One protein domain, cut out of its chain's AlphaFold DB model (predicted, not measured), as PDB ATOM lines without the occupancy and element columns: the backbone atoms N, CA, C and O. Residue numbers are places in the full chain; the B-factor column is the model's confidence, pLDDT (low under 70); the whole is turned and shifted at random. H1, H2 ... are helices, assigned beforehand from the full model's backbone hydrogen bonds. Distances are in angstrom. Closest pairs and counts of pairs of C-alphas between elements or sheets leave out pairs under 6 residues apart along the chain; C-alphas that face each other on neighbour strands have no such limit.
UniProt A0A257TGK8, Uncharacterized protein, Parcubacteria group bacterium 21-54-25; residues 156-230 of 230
ATOM      1  N   ASP A 156     252.937 227.303 295.334       97.75
ATOM      2  CA  ASP A 156     251.794 226.431 295.042       97.75
ATOM      3  C   ASP A 156     250.455 227.163 295.205       97.75
ATOM      4  O   ASP A 156     249.505 226.895 294.465       97.75
ATOM      5  N   LEU A 157     250.396 228.153 296.102       97.75
ATOM      6  CA  LEU A 157     249.224 229.008 296.260       97.75
ATOM      7  C   LEU A 157     248.966 229.849 295.002       97.75
ATOM      8  O   LEU A 157     247.822 229.933 294.556       97.75
ATOM      9  N   HIS A 158     250.014 230.400 294.375       98.19
ATOM     10  CA  HIS A 158     249.876 231.114 293.100       98.19
ATOM     11  C   HIS A 158     249.319 230.194 292.007       98.19
ATOM     12  O   HIS A 158     248.361 230.546 291.322       98.19
ATOM     13  N   LYS A 159     249.852 228.972 291.885       97.69
ATOM     14  CA  LYS A 159     249.365 227.987 290.903       97.69
ATOM     15  C   LYS A 159     247.907 227.611 291.138       97.69
ATOM     16  O   LYS A 159     247.137 227.502 290.182       97.69
ATOM     17  N   LYS A 160     247.514 227.446 292.404       97.56
ATOM     18  CA  LYS A 160     246.128 227.171 292.786       97.56
ATOM     19  C   LYS A 160     245.203 228.317 292.371       97.56
ATOM     20  O   LYS A 160     244.216 228.070 291.681       97.56
ATOM     21  N   ARG A 161     245.547 229.562 292.707       97.94
ATOM     22  CA  ARG A 161     244.763 230.752 292.329       97.94
ATOM     23  C   ARG A 161     244.643 230.906 290.815       97.94
ATOM     24  O   ARG A 161     243.528 231.026 290.316       97.94
ATOM     25  N   ALA A 162     245.753 230.806 290.084       97.50
ATOM     26  CA  ALA A 162     245.760 230.893 288.623       97.50
ATOM     27  C   ALA A 162     244.881 229.810 287.976       97.50
ATOM     28  O   ALA A 162     244.062 230.104 287.108       97.50
ATOM     29  N   LYS A 163     244.955 228.559 288.453       95.62
ATOM     30  CA  LYS A 163     244.060 227.477 288.004       95.62
ATOM     31  C   LYS A 163     242.580 227.821 288.226       95.62
ATOM     32  O   LYS A 163     241.756 227.536 287.357       95.62
ATOM     33  N   GLY A 164     242.251 228.423 289.367       94.44
ATOM     34  CA  GLY A 164     240.910 228.918 289.673       94.44
ATOM     35  C   GLY A 164     240.434 229.994 288.701       94.44
ATOM     36  O   GLY A 164     239.333 229.888 288.164       94.44
ATOM     37  N   VAL A 165     241.289 230.982 288.420       95.44
ATOM     38  CA  VAL A 165     241.015 232.045 287.437       95.44
ATOM     39  C   VAL A 165     240.775 231.446 286.050       95.44
ATOM     40  O   VAL A 165     239.726 231.702 285.465       95.44
ATOM     41  N   LYS A 166     241.659 230.556 285.563       93.44
ATOM     42  CA  LYS A 166     241.476 229.853 284.275       93.44
ATOM     43  C   LYS A 166     240.115 229.159 284.188       93.44
ATOM     44  O   LYS A 166     239.454 229.197 283.152       93.44
ATOM     45  N   ARG A 167     239.671 228.520 285.272       89.94
ATOM     46  CA  ARG A 167     238.364 227.848 285.317       89.94
ATOM     47  C   ARG A 167     237.197 228.829 285.279       89.94
ATOM     48  O   ARG A 167     236.214 228.535 284.604       89.94
ATOM     49  N   ALA A 168     237.313 229.965 285.963       89.88
ATOM     50  CA  ALA A 168     236.289 231.004 285.972       89.88
ATOM     51  C   ALA A 168     236.093 231.620 284.576       89.88
ATOM     52  O   ALA A 168     234.972 231.657 284.074       89.88
ATOM     53  N   VAL A 169     237.182 232.018 283.910       89.56
ATOM     54  CA  VAL A 169     237.121 232.684 282.593       89.56
ATOM     55  C   VAL A 169     236.690 231.755 281.457       89.56
ATOM     56  O   VAL A 169     236.140 232.210 280.463       89.56
ATOM     57  N   THR A 170     236.876 230.439 281.607       85.00
ATOM     58  CA  THR A 170     236.429 229.468 280.595       85.00
ATOM     59  C   THR A 170     234.907 229.235 280.645       85.00
ATOM     60  O   THR A 170     234.322 228.681 279.709       85.00
ATOM     61  N   ASP A 171     234.222 229.649 281.720       77.81
ATOM     62  CA  ASP A 171     232.762 229.575 281.813       77.81
ATOM     63  C   ASP A 171     232.090 230.838 281.260       77.81
ATOM     64  O   ASP A 171     231.599 231.686 282.002       77.81
ATOM     65  N   TYR A 172     232.054 230.943 279.928       69.56
ATOM     66  CA  TYR A 172     231.497 232.095 279.211       69.56
ATOM     67  C   TYR A 172     230.080 232.534 279.609       69.56
ATOM     68  O   TYR A 172     229.886 233.731 279.796       69.56
ATOM     69  N   PRO A 173     229.080 231.642 279.758       65.12
ATOM     70  CA  PRO A 173     227.761 232.080 280.205       65.12
ATOM     71  C   PRO A 173     227.740 232.518 281.680       65.12
ATOM     72  O   PRO A 173     226.781 233.177 282.073       65.12
ATOM     73  N   GLY A 174     228.753 232.160 282.476       72.75
ATOM     74  CA  GLY A 174     228.800 232.375 283.920       72.75
ATOM     75  C   GLY A 174     229.778 233.442 284.375       72.75
ATOM     76  O   GLY A 174     229.391 234.596 284.566       72.75
ATOM     77  N   LEU A 175     231.021 233.040 284.648       80.88
ATOM     78  CA  LEU A 175     232.008 233.887 285.320       80.88
ATOM     79  C   LEU A 175     232.947 234.664 284.387       80.88
ATOM     80  O   LEU A 175     233.639 235.564 284.870       80.88
ATOM     81  N   ALA A 176     232.964 234.414 283.082       84.62
ATOM     82  CA  ALA A 176     233.805 235.201 282.178       84.62
ATOM     83  C   ALA A 176     233.361 236.679 282.076       84.62
ATOM     84  O   ALA A 176     232.170 236.992 282.109       84.62
ATOM     85  N   GLY A 177     234.325 237.591 281.928       88.56
ATOM     86  CA  GLY A 177     234.137 239.039 281.797       88.56
ATOM     87  C   GLY A 177     234.022 239.769 283.142       88.56
ATOM     88  O   GLY A 177     234.733 239.476 284.110       88.56
ATOM     89  N   LYS A 178     233.049 240.690 283.238       88.81
ATOM     90  CA  LYS A 178     232.730 241.474 284.455       88.81
ATOM     91  C   LYS A 178     232.675 240.671 285.778       88.81
ATOM     92  O   LYS A 178     233.116 241.217 286.787       88.81
ATOM     93  N   PRO A 179     232.151 239.424 285.851       88.88
ATOM     94  CA  PRO A 179     232.168 238.643 287.098       88.88
ATOM     95  C   PRO A 179     233.572 238.409 287.627       88.88
ATOM     96  O   PRO A 179     233.853 238.702 288.787       88.88
ATOM     97  N   THR A 180     234.438 237.872 286.770       92.19
ATOM     98  CA  THR A 180     235.802 237.523 287.151       92.19
ATOM     99  C   THR A 180     236.606 238.781 287.440       92.19
ATOM    100  O   THR A 180     237.319 238.793 288.440       92.19
ATOM    101  N   LEU A 181     236.418 239.864 286.671       93.88
ATOM    102  CA  LEU A 181     237.025 241.165 286.983       93.88
ATOM    103  C   LEU A 181     236.703 241.610 288.415       93.88
ATOM    104  O   LEU A 181     237.612 241.933 289.175       93.88
ATOM    105  N   LYS A 182     235.423 241.552 288.812       92.06
ATOM    106  CA  LYS A 182     235.012 241.908 290.174       92.06
ATOM    107  C   LYS A 182     235.653 241.001 291.228       92.06
ATOM    108  O   LYS A 182     236.175 241.504 292.215       92.06
ATOM    109  N   LEU A 183     235.645 239.683 291.024       93.88
ATOM    110  CA  LEU A 183     236.232 238.735 291.979       93.88
ATOM    111  C   LEU A 183     237.749 238.932 292.152       93.88
ATOM    112  O   LEU A 183     238.253 238.819 293.270       93.88
ATOM    113  N   ILE A 184     238.476 239.228 291.069       97.12
ATOM    114  CA  ILE A 184     239.913 239.543 291.119       97.12
ATOM    115  C   ILE A 184     240.135 240.883 291.837       97.12
ATOM    116  O   ILE A 184     240.981 240.961 292.734       97.12
ATOM    117  N   GLY A 185     239.365 241.919 291.486       95.69
ATOM    118  CA  GLY A 185     239.439 243.245 292.113       95.69
ATOM    119  C   GLY A 185     239.185 243.199 293.622       95.69
ATOM    120  O   GLY A 185     239.980 243.721 294.397       95.69
ATOM    121  N   ASP A 186     238.163 242.455 294.052       95.00
ATOM    122  CA  ASP A 186     237.817 242.259 295.468       95.00
ATOM    123  C   ASP A 186     238.787 241.316 296.209       95.00
ATOM    124  O   ASP A 186     238.606 241.048 297.399       95.00
ATOM    125  N   ARG A 187     239.795 240.759 295.519       95.81
ATOM    126  CA  ARG A 187     240.722 239.753 296.067       95.81
ATOM    127  C   ARG A 187     239.989 238.562 296.690       95.81
ATOM    128  O   ARG A 187     240.416 238.017 297.708       95.81
ATOM    129  N   ALA A 188     238.910 238.113 296.047       94.31
ATOM    130  CA  ALA A 188     238.094 236.976 296.471       94.31
ATOM    131  C   ALA A 188     238.798 235.625 296.210       94.31
ATOM    132  O   ALA A 188     238.231 234.704 295.620       94.31
ATOM    133  N   TRP A 189     240.054 235.490 296.647       95.44
ATOM    134  CA  TRP A 189     240.924 234.351 296.345       95.44
ATOM    135  C   TRP A 189     240.352 233.015 296.793       95.44
ATOM    136  O   TRP A 189     240.508 232.034 296.074       95.44
ATOM    137  N   ALA A 190     239.605 232.988 297.898       93.19
ATOM    138  CA  ALA A 190     238.918 231.788 298.364       93.19
ATOM    139  C   ALA A 190     237.976 231.190 297.296       93.19
ATOM    140  O   ALA A 190     237.877 229.969 297.182       93.19
ATOM    141  N   VAL A 191     237.331 232.025 296.468       90.75
ATOM    142  CA  VAL A 191     236.471 231.557 295.366       90.75
ATOM    143  C   VAL A 191     237.309 230.843 294.309       90.75
ATOM    144  O   VAL A 191     236.995 229.715 293.940       90.75
ATOM    145  N   PHE A 192     238.404 231.457 293.857       93.38
ATOM    146  CA  PHE A 192     239.300 230.855 292.865       93.38
ATOM    147  C   PHE A 192     239.991 229.600 293.398       93.38
ATOM    148  O   PHE A 192     240.103 228.604 292.692       93.38
ATOM    149  N   GLU A 193     240.419 229.615 294.655       95.31
ATOM    150  CA  GLU A 193     241.027 228.465 295.316       95.31
ATOM    151  C   GLU A 193     240.044 227.291 295.403       95.31
ATOM    152  O   GLU A 193     240.424 226.165 295.087       95.31
ATOM    153  N   THR A 194     238.774 227.553 295.727       91.62
ATOM    154  CA  THR A 194     237.729 226.517 295.728       91.62
ATOM    155  C   THR A 194     237.452 226.017 294.309       91.62
ATOM    156  O   THR A 194     237.451 224.810 294.062       91.62
ATOM    157  N   LEU A 195     237.316 226.935 293.343       90.06
ATOM    158  CA  LEU A 195     237.184 226.587 291.929       90.06
ATOM    159  C   LEU A 195     238.367 225.770 291.429       90.06
ATOM    160  O   LEU A 195     238.173 225.006 290.502       90.06
ATOM    161  N   ALA A 196     239.573 225.913 291.982       92.31
ATOM    162  CA  ALA A 196     240.755 225.151 291.587       92.31
ATOM    163  C   ALA A 196     240.762 223.711 292.127       92.31
ATOM    164  O   ALA A 196     241.365 222.832 291.496       92.31
ATOM    165  N   ASP A 197     240.092 223.465 293.253       92.50
ATOM    166  CA  ASP A 197     239.990 222.146 293.887       92.50
ATOM    167  C   ASP A 197     238.898 221.272 293.259       92.50
ATOM    168  O   ASP A 197     238.965 220.046 293.336       92.50
ATOM    169  N   GLU A 198     237.925 221.876 292.569       88.75
ATOM    170  CA  GLU A 198     236.860 221.121 291.911       88.75
ATOM    171  C   GLU A 198     237.409 220.109 290.874       88.75
ATOM    172  O   GLU A 198     238.445 220.324 290.220       88.75
ATOM    173  N   PRO A 199     236.740 218.968 290.673       85.56
ATOM    174  CA  PRO A 199     237.077 218.069 289.580       85.56
ATOM    175  C   PRO A 199     237.024 218.772 288.221       85.56
ATOM    176  O   PRO A 199     236.084 219.496 287.905       85.56
ATOM    177  N   ALA A 200     238.035 218.535 287.378       80.44
ATOM    178  CA  ALA A 200     238.142 219.181 286.065       80.44
ATOM    179  C   ALA A 200     236.917 218.931 285.164       80.44
ATOM    180  O   ALA A 200     236.621 219.746 284.297       80.44
ATOM    181  N   GLU A 201     236.187 217.839 285.396       81.31
ATOM    182  CA  GLU A 201     234.974 217.492 284.657       81.31
ATOM    183  C   GLU A 201     233.790 218.438 284.860       81.31
ATOM    184  O   GLU A 201     232.904 218.477 284.006       81.31
ATOM    185  N   PHE A 202     233.783 219.240 285.926       79.62
ATOM    186  CA  PHE A 202     232.752 220.258 286.153       79.62
ATOM    187  C   PHE A 202     232.983 221.551 285.367       79.62
ATOM    188  O   PHE A 202     232.094 222.405 285.300       79.62
ATOM    189  N   HIS A 203     234.158 221.696 284.750       77.81
ATOM    190  CA  HIS A 203     234.553 222.908 284.051       77.81
ATOM    191  C   HIS A 203     234.657 222.682 282.551       77.81
ATOM    192  O   HIS A 203     234.903 221.581 282.050       77.81
ATOM    193  N   ARG A 204     234.473 223.772 281.811       74.12
ATOM    194  CA  ARG A 204     234.791 223.792 280.390       74.12
ATOM    195  C   ARG A 204     236.311 223.738 280.215       74.12
ATOM    196  O   ARG A 204     237.070 224.291 281.004       74.12
ATOM    197  N   THR A 205     236.740 223.039 279.176       70.44
ATOM    198  CA  THR A 205     238.093 223.126 278.617       70.44
ATOM    199  C   THR A 205     238.251 224.428 277.841       70.44
ATOM    200  O   THR A 205     237.248 225.035 277.470       70.44
ATOM    201  N   MET A 206     239.489 224.807 277.508       59.31
ATOM    202  CA  MET A 206     239.775 226.004 276.698       59.31
ATOM    203  C   MET A 206     239.014 226.030 275.356       59.31
ATOM    204  O   MET A 206     238.723 227.092 274.832       59.31
ATOM    205  N   TYR A 207     238.605 224.870 274.826       58.75
ATOM    206  CA  TYR A 207     237.776 224.764 273.615       58.75
ATOM    207  C   TYR A 207     236.261 224.858 273.881       58.75
ATOM    208  O   TYR A 207     235.452 224.428 273.057       58.75
ATOM    209  N   GLY A 208     235.854 225.308 275.068       58.12
ATOM    210  CA  GLY A 208     234.456 225.442 275.480       58.12
ATOM    211  C   GLY A 208     233.723 224.119 275.744       58.12
ATOM    212  O   GLY A 208     232.536 224.138 276.086       58.12
ATOM    213  N   ARG A 209     234.391 222.962 275.615       58.00
ATOM    214  CA  ARG A 209     233.800 221.625 275.820       58.00
ATOM    215  C   ARG A 209     233.960 221.172 277.267       58.00
ATOM    216  O   ARG A 209     235.052 221.298 277.810       58.00
ATOM    217  N   ARG A 210     232.923 220.590 277.871       62.22
ATOM    218  CA  ARG A 210     233.060 219.831 279.126       62.22
ATOM    219  C   ARG A 210     233.434 218.385 278.813       62.22
ATOM    220  O   ARG A 210     233.017 217.859 277.781       62.22
ATOM    221  N   THR A 211     234.194 217.739 279.693       58.00
ATOM    222  CA  THR A 211     234.518 216.310 279.538       58.00
ATOM    223  C   THR A 211     233.326 215.401 279.859       58.00
ATOM    224  O   THR A 211     233.257 214.300 279.319       58.00
ATOM    225  N   LYS A 212     232.340 215.870 280.639       60.31
ATOM    226  CA  LYS A 212     231.017 215.244 280.816       60.31
ATOM    227  C   LYS A 212     229.914 216.275 280.524       60.31
ATOM    228  O   LYS A 212     230.025 217.434 280.911       60.31
ATOM    229  N   ARG A 213     228.873 215.885 279.773       51.84
ATOM    230  CA  ARG A 213     227.847 216.815 279.245       51.84
ATOM    231  C   ARG A 213     226.990 217.476 280.336       51.84
ATOM    232  O   ARG A 213     226.645 218.640 280.169       51.84
ATOM    233  N   ASP A 214     226.751 216.786 281.451       57.53
ATOM    234  CA  ASP A 214     225.788 217.210 282.485       57.53
ATOM    235  C   ASP A 214     226.436 217.676 283.802       57.53
ATOM    236  O   ASP A 214     225.756 217.971 284.780       57.53
ATOM    237  N   SER A 215     227.764 217.768 283.855       59.62
ATOM    238  CA  SER A 215     228.507 218.187 285.043       59.62
ATOM    239  C   SER A 215     228.705 219.705 285.026       59.62
ATOM    240  O   SER A 215     229.525 220.224 284.271       59.62
ATOM    241  N   GLN A 216     227.936 220.454 285.817       65.00
ATOM    242  CA  GLN A 216     228.181 221.881 286.059       65.00
ATOM    243  C   GLN A 216     228.732 222.067 287.466       65.00
ATOM    244  O   GLN A 216     228.240 221.437 288.397       65.00
ATOM    245  N   SER A 217     229.733 222.935 287.616       66.19
ATOM    246  CA  SER A 217     230.195 223.363 288.937       66.19
ATOM    247  C   SER A 217     229.017 223.927 289.746       66.19
ATOM    248  O   SER A 217     228.381 224.889 289.292       66.19
ATOM    249  N   PRO A 218     228.727 223.376 290.936       67.56
ATOM    250  CA  PRO A 218     227.728 223.936 291.841       67.56
ATOM    251  C   PRO A 218     228.055 225.382 292.236       67.56
ATOM    252  O   PRO A 218     227.153 226.200 292.400       67.56
ATOM    253  N   LEU A 219     229.341 225.736 292.324       66.88
ATOM    254  CA  LEU A 219     229.774 227.098 292.641       66.88
ATOM    255  C   LEU A 219     229.512 228.075 291.501       66.88
ATOM    256  O   LEU A 219     229.110 229.207 291.763       66.88
ATOM    257  N   LEU A 220     229.668 227.643 290.246       66.12
ATOM    258  CA  LEU A 220     229.268 228.460 289.098       66.12
ATOM    259  C   LEU A 220     227.751 228.704 289.116       66.12
ATOM    260  O   LEU A 220     227.319 229.831 288.893       66.12
ATOM    261  N   GLN A 221     226.940 227.701 289.476       63.06
ATOM    262  CA  GLN A 221     225.483 227.869 289.618       63.06
ATOM    263  C   GLN A 221     225.102 228.859 290.732       63.06
ATOM    264  O   GLN A 221     224.222 229.696 290.530       63.06
ATOM    265  N   VAL A 222     225.786 228.816 291.878       58.47
ATOM    266  CA  VAL A 222     225.568 229.779 292.972       58.47
ATOM    267  C   VAL A 222     226.023 231.182 292.566       58.47
ATOM    268  O   VAL A 222     225.293 232.147 292.781       58.47
ATOM    269  N   ALA A 223     227.181 231.318 291.918       57.84
ATOM    270  CA  ALA A 223     227.662 232.611 291.439       57.84
ATOM    271  C   ALA A 223     226.735 233.227 290.373       57.84
ATOM    272  O   ALA A 223     226.564 234.444 290.337       57.84
ATOM    273  N   HIS A 224     226.083 232.395 289.556       57.66
ATOM    274  CA  HIS A 224     225.002 232.812 288.662       57.66
ATOM    275  C   HIS A 224     223.774 233.331 289.425       57.66
ATOM    276  O   HIS A 224     223.273 234.406 289.100       57.66
ATOM    277  N   ALA A 225     223.302 232.607 290.446       52.25
ATOM    278  CA  ALA A 225     222.131 233.006 291.233       52.25
ATOM    279  C   ALA A 225     222.353 234.337 291.978       52.25
ATOM    280  O   ALA A 225     221.471 235.191 292.011       52.25
ATOM    281  N   VAL A 226     223.566 234.555 292.493       50.66
ATOM    282  CA  VAL A 226     223.954 235.800 293.181       50.66
ATOM    283  C   VAL A 226     224.115 236.980 292.205       50.66
ATOM    284  O   VAL A 226     223.977 238.132 292.609       50.66
ATOM    285  N   ARG A 227     224.359 236.727 290.910       48.19
ATOM    286  CA  ARG A 227     224.531 237.769 289.878       48.19
ATOM    287  C   ARG A 227     223.247 238.289 289.248       48.19
ATOM    288  O   ARG A 227     223.285 239.373 288.673       48.19
ATOM    289  N   PHE A 228     222.152 237.541 289.329       39.94
ATOM    290  CA  PHE A 228     220.906 237.900 288.648       39.94
ATOM    291  C   PHE A 228     219.736 238.222 289.571       39.94
ATOM    292  O   PHE A 228     218.684 238.549 289.042       39.94
ATOM    293  N   GLY A 229     219.909 238.182 290.897       35.12
ATOM    294  CA  GLY A 229     218.883 238.616 291.847       35.12
ATOM    295  C   GLY A 229     217.500 238.034 291.542       35.12
ATOM    296  O   GLY A 229     216.630 238.739 291.039       35.12
ATOM    297  N   THR A 230     217.303 236.752 291.843       38.88
ATOM    298  CA  THR A 230     215.964 236.299 292.253       38.88
ATOM    299  C   THR A 230     215.701 236.753 293.675       38.88
ATOM    300  O   THR A 230     216.613 236.513 294.503       38.88
TER     301      THR A 230
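What this domain is: This is residues 156 to 230 of the 230 residues of an uncharacterized protein of Parcubacteria group bacterium 21-54-25 (UniProt A0A257TGK8). Two helices, H1 and H3, cross nearly at right angles as a tight X, with the short helix H2 near the end of H1 and the start of H3. H4 sits by itself at the other end of the long axis from the start of H1, joined to H3 by a long loop, residues 198 to 217, on the side away from H2. The printed part has 75 residues with four named helices, in the order H1, H2, H3, H4, and no named strand; the class is all helix. It is compact, with a radius of gyration of the C-alphas of 11.7 A and spans of 37 by 32 by 18 A.

Where its parts are: H1, residues 156 to 169, begins at C-alpha 156 (251.794, 226.431, 295.042) and is 20.2 A long. H2 is residues 178 to 185, 10.3 A. H3, residues 189 to 197, begins at C-alpha 189 (240.924, 234.351, 296.345) and is 12.5 A long. H4, residues 218 to 228, is 15.9 A long and ends at C-alpha 228 (220.906, 237.900, 288.648).

How they stand to each other: H1 and H3 touch about perpendicular, at 86 degrees; their closest C-alphas, of Gly 164 and Phe 192, are 4.1 A apart. H1, with residues 165 to 169 alone, only just touches H2, with 3 pairs of C-alphas within 8 A, the closest those of Ala 168 and Thr 180 at 6.6 A. H1 and H2 form a helical hairpin, at a shallow tilt of 19 degrees, opposite ways. H3 and H4 are close but not clearly touching; their closest C-alphas, of Leu 195 and Leu 219, are 7.5 A apart. In H1, H2, H3 and H4 every O i to N i+4 pair is within hydrogen-bond range.

The domain as a whole: The C-alphas farthest apart, of Asp 156 and Thr 230, are 37.3 A apart. The printed part has no cut and ends at the chain's last residue. The link from H3 to H4 is long. The model's pLDDT is under 70 at residues 172 to 173 and 206 to 230.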